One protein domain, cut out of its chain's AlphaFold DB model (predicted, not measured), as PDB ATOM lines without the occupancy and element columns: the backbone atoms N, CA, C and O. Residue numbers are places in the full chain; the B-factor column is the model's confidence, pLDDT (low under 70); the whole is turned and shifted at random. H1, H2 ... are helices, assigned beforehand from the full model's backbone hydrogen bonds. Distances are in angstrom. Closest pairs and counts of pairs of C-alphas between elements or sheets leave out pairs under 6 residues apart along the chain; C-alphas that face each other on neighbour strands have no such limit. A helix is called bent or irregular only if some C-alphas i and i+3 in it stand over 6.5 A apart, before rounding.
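AT A GLANCE: This is residues 50 to 116 of the 143 residues of an uncharacterized protein of Blastocatellia bacterium (UniProt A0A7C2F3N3). Picture an open, flat hook of two helices: the long helix H1 arches over with a kink near residue 78, and after a tight turn at His 92 the shorter H2 folds back under the arch, leaving the space between them empty. The printed part has 67 residues with two named helices, H1 then H2, and no named strand; its class is all helix. It is extended, with a radius of gyration of the C-alphas of 17.2 A, and spans 50 by 33 by 12 A, only just flat.

IN THESE COORDINATES: Begin with the longest helix, H1, residues 50 to 91: find C-alpha 50 at (75.388, -45.212, 38.700) and go on to C-alpha 91 at (110.145, -81.861, 35.678), 50.6 A away. Near residue 78 you meet its kink of 56 degrees. H1 is neither bent nor irregular, but only just: C-alphas 51 and 54 are 6.3 A apart. H2, residues 93 to 115, measures 31.8 A from first to last C-alpha and ends with C-alpha 115 at (77.337, -65.244, 32.150).

HOW THE PARTS SIT: Look from H1 to H2 across their tight link of 1 residue. The two are close but not clearly touching, with 2 pairs of C-alphas within 8 A. The closest C-alphas are those of Gly 89 and Leu 96, 5.7 A apart. Their lines stand at a shallow tilt of 20 degrees and run opposite ways, with centres 18.0 A apart. In H2 every O i to N i+4 pair is within hydrogen-bond range; in H1, 30 of 38 are.

THE WHOLE: The two C-alphas farthest apart are those of Asn 50 and Glu 91, 50.6 A. Residues 50 to 84, 90 to 95 and 98 to 116 stand free. The printed part has no cut. Its mean pLDDT is 75.4, and the model's confidence is under 70 at residues 50 to 58, 75 to 76, 79 to 80, 82 and 114 to 116.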
ATOM      1  N   ASN A  50      75.477 -46.620  39.093       60.25
ATOM      2  CA  ASN A  50      75.388 -45.212  38.700       60.25
ATOM      3  C   ASN A  50      76.622 -44.399  39.138       60.25
ATOM      4  O   ASN A  50      77.060 -43.525  38.395       60.25
ATOM      5  N   GLU A  51      77.212 -44.705  40.297       57.38
ATOM      6  CA  GLU A  51      78.448 -44.072  40.800       57.38
ATOM      7  C   GLU A  51      79.705 -44.532  40.032       57.38
ATOM      8  O   GLU A  51      80.651 -43.770  39.810       57.38
ATOM      9  N   ILE A  52      79.686 -45.773  39.539       59.09
ATOM     10  CA  ILE A  52      80.723 -46.331  38.670       59.09
ATOM     11  C   ILE A  52      80.676 -45.686  37.282       59.09
ATOM     12  O   ILE A  52      81.721 -45.572  36.666       59.09
ATOM     13  N   GLY A  53      79.535 -45.207  36.777       59.09
ATOM     14  CA  GLY A  53      79.434 -44.670  35.410       59.09
ATOM     15  C   GLY A  53      80.382 -43.500  35.103       59.09
ATOM     16  O   GLY A  53      80.959 -43.448  34.020       59.09
ATOM     17  N   SER A  54      80.598 -42.593  36.060       61.31
ATOM     18  CA  SER A  54      81.521 -41.452  35.930       61.31
ATOM     19  C   SER A  54      82.957 -41.788  36.355       61.31
ATOM     20  O   SER A  54      83.906 -41.299  35.745       61.31
ATOM     21  N   SER A  55      83.133 -42.668  37.344       60.75
ATOM     22  CA  SER A  55      84.456 -43.138  37.793       60.75
ATOM     23  C   SER A  55      85.077 -44.170  36.842       60.75
ATOM     24  O   SER A  55      86.298 -44.291  36.754       60.75
ATOM     25  N   ALA A  56      84.256 -44.899  36.085       59.94
ATOM     26  CA  ALA A  56      84.679 -45.966  35.187       59.94
ATOM     27  C   ALA A  56      85.527 -45.440  34.045       59.94
ATOM     28  O   ALA A  56      86.438 -46.138  33.638       59.94
ATOM     29  N   GLN A  57      85.275 -44.233  33.540       64.00
ATOM     30  CA  GLN A  57      86.059 -43.699  32.429       64.00
ATOM     31  C   GLN A  57      87.509 -43.434  32.859       64.00
ATOM     32  O   GLN A  57      88.449 -43.863  32.198       64.00
ATOM     33  N   GLN A  58      87.688 -42.848  34.045       65.88
ATOM     34  CA  GLN A  58      89.005 -42.586  34.620       65.88
ATOM     35  C   GLN A  58      89.715 -43.874  35.063       65.88
ATOM     36  O   GLN A  58      90.913 -44.037  34.827       65.88
ATOM     37  N   VAL A  59      88.980 -44.821  35.652       70.50
ATOM     38  CA  VAL A  59      89.514 -46.142  36.020       70.50
ATOM     39  C   VAL A  59      89.849 -46.962  34.777       70.50
ATOM     40  O   VAL A  59      90.848 -47.672  34.777       70.50
ATOM     41  N   TYR A  60      89.071 -46.859  33.702       70.88
ATOM     42  CA  TYR A  60      89.312 -47.562  32.445       70.88
ATOM     43  C   TYR A  60      90.577 -47.056  31.756       70.88
ATOM     44  O   TYR A  60      91.388 -47.874  31.326       70.88
ATOM     45  N   ASP A  61      90.794 -45.740  31.714       77.00
ATOM     46  CA  ASP A  61      92.017 -45.162  31.149       77.00
ATOM     47  C   ASP A  61      93.256 -45.522  31.982       77.00
ATOM     48  O   ASP A  61      94.272 -45.952  31.427       77.00
ATOM     49  N   GLN A  62      93.159 -45.460  33.316       76.25
ATOM     50  CA  GLN A  62      94.226 -45.927  34.213       76.25
ATOM     51  C   GLN A  62      94.488 -47.427  34.060       76.25
ATOM     52  O   GLN A  62      95.640 -47.858  34.018       76.25
ATOM     53  N   THR A  63      93.430 -48.225  33.929       78.81
ATOM     54  CA  THR A  63      93.527 -49.673  33.722       78.81
ATOM     55  C   THR A  63      94.159 -49.975  32.371       78.81
ATOM     56  O   THR A  63      95.027 -50.835  32.297       78.81
ATOM     57  N   ARG A  64      93.807 -49.248  31.307       78.88
ATOM     58  CA  ARG A  64      94.446 -49.389  29.992       78.88
ATOM     59  C   ARG A  64      95.932 -49.071  30.042       78.88
ATOM     60  O   ARG A  64      96.719 -49.843  29.504       78.88
ATOM     61  N   GLN A  65      96.327 -47.980  30.698       80.44
ATOM     62  CA  GLN A  65      97.745 -47.658  30.881       80.44
ATOM     63  C   GLN A  65      98.469 -48.712  31.720       80.44
ATOM     64  O   GLN A  65      99.568 -49.126  31.358       80.44
ATOM     65  N   ALA A  66      97.864 -49.169  32.816       77.38
ATOM     66  CA  ALA A  66      98.446 -50.201  33.669       77.38
ATOM     67  C   ALA A  66      98.597 -51.531  32.923       77.38
ATOM     68  O   ALA A  66      99.653 -52.151  32.997       77.38
ATOM     69  N   VAL A  67      97.576 -51.937  32.166       77.75
ATOM     70  CA  VAL A  67      97.599 -53.149  31.345       77.75
ATOM     71  C   VAL A  67      98.631 -53.026  30.235       77.75
ATOM     72  O   VAL A  67      99.391 -53.965  30.072       77.75
ATOM     73  N   ASN A  68      98.732 -51.901  29.523       79.62
ATOM     74  CA  ASN A  68      99.754 -51.726  28.483       79.62
ATOM     75  C   ASN A  68     101.177 -51.765  29.059       79.62
ATOM     76  O   ASN A  68     102.005 -52.523  28.565       79.62
ATOM     77  N   ASN A  69     101.443 -51.033  30.147       78.44
ATOM     78  CA  ASN A  69     102.751 -51.052  30.814       78.44
ATOM     79  C   ASN A  69     103.100 -52.444  31.360       78.44
ATOM     80  O   ASN A  69     104.253 -52.877  31.301       78.44
ATOM     81  N   ALA A  70     102.107 -53.146  31.913       74.56
ATOM     82  CA  ALA A  70     102.275 -54.521  32.353       74.56
ATOM     83  C   ALA A  70     102.542 -55.432  31.155       74.56
ATOM     84  O   ALA A  70     103.491 -56.194  31.203       74.56
ATOM     85  N   TYR A  71     101.781 -55.319  30.067       71.00
ATOM     86  CA  TYR A  71     101.914 -56.164  28.883       71.00
ATOM     87  C   TYR A  71     103.275 -56.000  28.207       71.00
ATOM     88  O   TYR A  71     103.890 -57.004  27.865       71.00
ATOM     89  N   GLU A  72     103.790 -54.774  28.078       73.56
ATOM     90  CA  GLU A  72     105.134 -54.523  27.542       73.56
ATOM     91  C   GLU A  72     106.210 -55.205  28.400       73.56
ATOM     92  O   GLU A  72     106.950 -56.049  27.891       73.56
ATOM     93  N   LYS A  73     106.230 -54.964  29.720       73.19
ATOM     94  CA  LYS A  73     107.182 -55.627  30.639       73.19
ATOM     95  C   LYS A  73     107.009 -57.144  30.698       73.19
ATOM     96  O   LYS A  73     107.975 -57.901  30.827       73.19
ATOM     97  N   THR A  74     105.764 -57.596  30.637       71.81
ATOM     98  CA  THR A  74     105.400 -59.005  30.684       71.81
ATOM     99  C   THR A  74     105.780 -59.697  29.384       71.81
ATOM    100  O   THR A  74     106.226 -60.827  29.468       71.81
ATOM    101  N   SER A  75     105.715 -59.052  28.217       66.19
ATOM    102  CA  SER A  75     106.110 -59.645  26.928       66.19
ATOM    103  C   SER A  75     107.610 -59.966  26.853       66.19
ATOM    104  O   SER A  75     107.993 -61.055  26.420       66.19
ATOM    105  N   GLU A  76     108.451 -59.072  27.375       67.44
ATOM    106  CA  GLU A  76     109.900 -59.274  27.461       67.44
ATOM    107  C   GLU A  76     110.249 -60.393  28.458       67.44
ATOM    108  O   GLU A  76     111.075 -61.266  28.186       67.44
ATOM    109  N   THR A  77     109.538 -60.437  29.589       71.19
ATOM    110  CA  THR A  77     109.738 -61.458  30.628       71.19
ATOM    111  C   THR A  77     109.152 -62.819  30.230       71.19
ATOM    112  O   THR A  77     109.719 -63.860  30.565       71.19
ATOM    113  N   LEU A  78     108.037 -62.837  29.495       71.81
ATOM    114  CA  LEU A  78     107.309 -64.037  29.077       71.81
ATOM    115  C   LEU A  78     108.155 -64.932  28.192       71.81
ATOM    116  O   LEU A  78     108.089 -66.139  28.355       71.81
ATOM    117  N   THR A  79     108.946 -64.361  27.285       66.75
ATOM    118  CA  THR A  79     109.738 -65.163  26.343       66.75
ATOM    119  C   THR A  79     110.778 -66.004  27.090       66.75
ATOM    120  O   THR A  79     110.840 -67.213  26.902       66.75
ATOM    121  N   ASN A  80     111.494 -65.401  28.044       69.31
ATOM    122  CA  ASN A  80     112.457 -66.119  28.888       69.31
ATOM    123  C   ASN A  80     111.769 -67.044  29.909       69.31
ATOM    124  O   ASN A  80     112.265 -68.122  30.230       69.31
ATOM    125  N   THR A  81     110.603 -66.635  30.415       73.81
ATOM    126  CA  THR A  81     109.848 -67.415  31.407       73.81
ATOM    127  C   THR A  81     109.135 -68.605  30.774       73.81
ATOM    128  O   THR A  81     108.943 -69.607  31.449       73.81
ATOM    129  N   TYR A  82     108.753 -68.539  29.497       69.19
ATOM    130  CA  TYR A  82     108.069 -69.625  28.797       69.19
ATOM    131  C   TYR A  82     108.971 -70.848  28.666       69.19
ATOM    132  O   TYR A  82     108.558 -71.946  29.038       69.19
ATOM    133  N   ASP A  83     110.217 -70.656  28.230       72.00
ATOM    134  CA  ASP A  83     111.180 -71.754  28.106       72.00
ATOM    135  C   ASP A  83     111.476 -72.391  29.470       72.00
ATOM    136  O   ASP A  83     111.514 -73.618  29.598       72.00
ATOM    137  N   GLN A  84     111.584 -71.570  30.518       72.44
ATOM    138  CA  GLN A  84     111.807 -72.037  31.886       72.44
ATOM    139  C   GLN A  84     110.564 -72.685  32.515       72.44
ATOM    140  O   GLN A  84     110.674 -73.670  33.238       72.44
ATOM    141  N   ALA A  85     109.362 -72.191  32.225       72.62
ATOM    142  CA  ALA A  85     108.111 -72.800  32.663       72.62
ATOM    143  C   ALA A  85     107.855 -74.123  31.932       72.62
ATOM    144  O   ALA A  85     107.302 -75.056  32.513       72.62
ATOM    145  N   MET A  86     108.280 -74.232  30.670       73.75
ATOM    146  CA  MET A  86     108.145 -75.454  29.889       73.75
ATOM    147  C   MET A  86     109.149 -76.523  30.327       73.75
ATOM    148  O   MET A  86     108.778 -77.698  30.374       73.75
ATOM    149  N   SER A  87     110.383 -76.152  30.689       73.25
ATOM    150  CA  SER A  87     111.332 -77.091  31.301       73.25
ATOM    151  C   SER A  87     110.865 -77.527  32.695       73.25
ATOM    152  O   SER A  87     110.753 -78.728  32.946       73.25
ATOM    153  N   TYR A  88     110.447 -76.582  33.542       70.06
ATOM    154  CA  TYR A  88     109.924 -76.857  34.885       70.06
ATOM    155  C   TYR A  88     108.645 -77.707  34.858       70.06
ATOM    156  O   TYR A  88     108.442 -78.594  35.685       70.06
ATOM    157  N   GLY A  89     107.787 -77.490  33.862       70.69
ATOM    158  CA  GLY A  89     106.575 -78.272  33.648       70.69
ATOM    159  C   GLY A  89     106.826 -79.735  33.296       70.69
ATOM    160  O   GLY A  89     106.032 -80.598  33.674       70.69
ATOM    161  N   ARG A  90     107.933 -80.025  32.603       77.25
ATOM    162  CA  ARG A  90     108.357 -81.402  32.302       77.25
ATOM    163  C   ARG A  90     108.937 -82.095  33.532       77.25
ATOM    164  O   ARG A  90     108.740 -83.296  33.684       77.25
ATOM    165  N   GLU A  91     109.602 -81.349  34.411       85.00
ATOM    166  CA  GLU A  91     110.145 -81.861  35.678       85.00
ATOM    167  C   GLU A  91     109.060 -82.043  36.756       85.00
ATOM    168  O   GLU A  91     109.137 -82.971  37.563       85.00
ATOM    169  N   HIS A  92     108.001 -81.221  36.738       80.81
ATOM    170  CA  HIS A  92     106.919 -81.237  37.730       80.81
ATOM    171  C   HIS A  92     105.508 -81.259  37.106       80.81
ATOM    172  O   HIS A  92     104.709 -80.334  37.314       80.81
ATOM    173  N   PRO A  93     105.123 -82.350  36.414       80.62
ATOM    174  CA  PRO A  93     103.835 -82.435  35.717       80.62
ATOM    175  C   PRO A  93     102.626 -82.324  36.664       80.62
ATOM    176  O   PRO A  93     101.583 -81.785  36.290       80.62
ATOM    177  N   GLY A  94     102.762 -82.784  37.914       85.06
ATOM    178  CA  GLY A  94     101.697 -82.709  38.918       85.06
ATOM    179  C   GLY A  94     101.394 -81.281  39.383       85.06
ATOM    180  O   GLY A  94     100.229 -80.896  39.473       85.06
ATOM    181  N   GLN A  95     102.427 -80.469  39.630       84.44
ATOM    182  CA  GLN A  95     102.247 -79.075  40.047       84.44
ATOM    183  C   GLN A  95     101.686 -78.224  38.908       84.44
ATOM    184  O   GLN A  95     100.771 -77.434  39.134       84.44
ATOM    185  N   LEU A  96     102.166 -78.431  37.678       84.62
ATOM    186  CA  LEU A  96     101.640 -77.726  36.510       84.62
ATOM    187  C   LEU A  96     100.162 -78.066  36.280       84.62
ATOM    188  O   LEU A  96      99.357 -77.163  36.065       84.62
ATOM    189  N   THR A  97      99.784 -79.341  36.420       86.50
ATOM    190  CA  THR A  97      98.377 -79.766  36.343       86.50
ATOM    191  C   THR A  97      97.523 -79.076  37.407       86.50
ATOM    192  O   THR A  97      96.434 -78.604  37.097       86.50
ATOM    193  N   LEU A  98      98.015 -78.961  38.644       89.88
ATOM    194  CA  LEU A  98      97.300 -78.275  39.722       89.88
ATOM    195  C   LEU A  98      97.140 -76.772  39.445       89.88
ATOM    196  O   LEU A  98      96.055 -76.233  39.649       89.88
ATOM    197  N   ILE A  99      98.188 -76.105  38.954       87.88
ATOM    198  CA  ILE A  99      98.141 -74.686  38.575       87.88
ATOM    199  C   ILE A  99      97.152 -74.481  37.423       87.88
ATOM    200  O   ILE A  99      96.303 -73.595  37.499       87.88
ATOM    201  N   ALA A 100      97.207 -75.323  36.390       89.06
ATOM    202  CA  ALA A 100      96.291 -75.271  35.255       89.06
ATOM    203  C   ALA A 100      94.838 -75.538  35.678       89.06
ATOM    204  O   ALA A 100      93.928 -74.834  35.243       89.06
ATOM    205  N   PHE A 101      94.613 -76.508  36.567       92.06
ATOM    206  CA  PHE A 101      93.298 -76.811  37.124       92.06
ATOM    207  C   PHE A 101      92.769 -75.663  37.990       92.06
ATOM    208  O   PHE A 101      91.621 -75.253  37.832       92.06
ATOM    209  N   GLY A 102      93.615 -75.091  38.850       91.94
ATOM    210  CA  GLY A 102      93.274 -73.936  39.677       91.94
ATOM    211  C   GLY A 102      92.935 -72.706  38.837       91.94
ATOM    212  O   GLY A 102      91.914 -72.062  39.076       91.94
ATOM    213  N   ALA A 103      93.731 -72.422  37.803       93.38
ATOM    214  CA  ALA A 103      93.453 -71.355  36.848       93.38
ATOM    215  C   ALA A 103      92.153 -71.619  36.070       93.38
ATOM    216  O   ALA A 103      91.320 -70.724  35.949       93.38
ATOM    217  N   GLY A 104      91.938 -72.852  35.606       89.81
ATOM    218  CA  GLY A 104      90.726 -73.266  34.899       89.81
ATOM    219  C   GLY A 104      89.461 -73.130  35.747       89.81
ATOM    220  O   GLY A 104      88.459 -72.613  35.257       89.81
ATOM    221  N   ILE A 105      89.504 -73.513  37.026       92.25
ATOM    222  CA  ILE A 105      88.387 -73.311  37.962       92.25
ATOM    223  C   ILE A 105      88.198 -71.830  38.278       92.25
ATOM    224  O   ILE A 105      87.065 -71.359  38.270       92.25
ATOM    225  N   GLY A 106      89.273 -71.084  38.538       90.19
ATOM    226  CA  GLY A 106      89.189 -69.657  38.853       90.19
ATOM    227  C   GLY A 106      88.553 -68.859  37.716       90.19
ATOM    228  O   GLY A 106      87.603 -68.106  37.934       90.19
ATOM    229  N   ILE A 107      89.014 -69.094  36.487       89.75
ATOM    230  CA  ILE A 107      88.457 -68.492  35.271       89.75
ATOM    231  C   ILE A 107      87.046 -69.036  35.008       89.75
ATOM    232  O   ILE A 107      86.132 -68.264  34.730       89.75
ATOM    233  N   GLY A 108      86.828 -70.344  35.155       84.38
ATOM    234  CA  GLY A 108      85.528 -70.985  34.956       84.38
ATOM    235  C   GLY A 108      84.441 -70.461  35.895       84.38
ATOM    236  O   GLY A 108      83.334 -70.185  35.442       84.38
ATOM    237  N   LEU A 109      84.747 -70.248  37.178       86.69
ATOM    238  CA  LEU A 109      83.830 -69.644  38.149       86.69
ATOM    239  C   LEU A 109      83.605 -68.156  37.871       86.69
ATOM    240  O   LEU A 109      82.474 -67.678  37.991       86.69
ATOM    241  N   LEU A 110      84.645 -67.425  37.462       85.25
ATOM    242  CA  LEU A 110      84.516 -66.021  37.069       85.25
ATOM    243  C   LEU A 110      83.599 -65.868  35.841       85.25
ATOM    244  O   LEU A 110      82.725 -65.005  35.823       85.25
ATOM    245  N   LEU A 111      83.722 -66.747  34.842       84.62
ATOM    246  CA  LEU A 111      82.834 -66.749  33.676       84.62
ATOM    247  C   LEU A 111      81.433 -67.267  34.023       84.62
ATOM    248  O   LEU A 111      80.445 -66.687  33.583       84.62
ATOM    249  N   ALA A 112      81.313 -68.321  34.830       74.00
ATOM    250  CA  ALA A 112      80.015 -68.848  35.248       74.00
ATOM    251  C   ALA A 112      79.214 -67.820  36.065       74.00
ATOM    252  O   ALA A 112      77.996 -67.717  35.911       74.00
ATOM    253  N   SER A 113      79.896 -67.016  36.886       73.06
ATOM    254  CA  SER A 113      79.282 -65.898  37.610       73.06
ATOM    255  C   SER A 113      78.986 -64.690  36.711       73.06
ATOM    256  O   SER A 113      77.977 -64.022  36.929       73.06
ATOM    257  N   GLY A 114      79.790 -64.447  35.667       62.31
ATOM    258  CA  GLY A 114      79.582 -63.364  34.696       62.31
ATOM    259  C   GLY A 114      78.491 -63.621  33.642       62.31
ATOM    260  O   GLY A 114      77.787 -62.690  33.257       62.31
ATOM    261  N   PHE A 115      78.302 -64.869  33.199       57.69
ATOM    262  CA  PHE A 115      77.337 -65.244  32.150       57.69
ATOM    263  C   PHE A 115      76.051 -65.912  32.684       57.69
ATOM    264  O   PHE A 115      75.066 -66.020  31.956       57.69
ATOM    265  N   GLY A 116      76.023 -66.339  33.953       53.19
ATOM    266  CA  GLY A 116      74.916 -67.090  34.570       53.19
ATOM    267  C   GLY A 116      73.836 -66.259  35.277       53.19
ATOM    268  O   GLY A 116      72.934 -66.825  35.890       53.19
TER     269      GLY A 116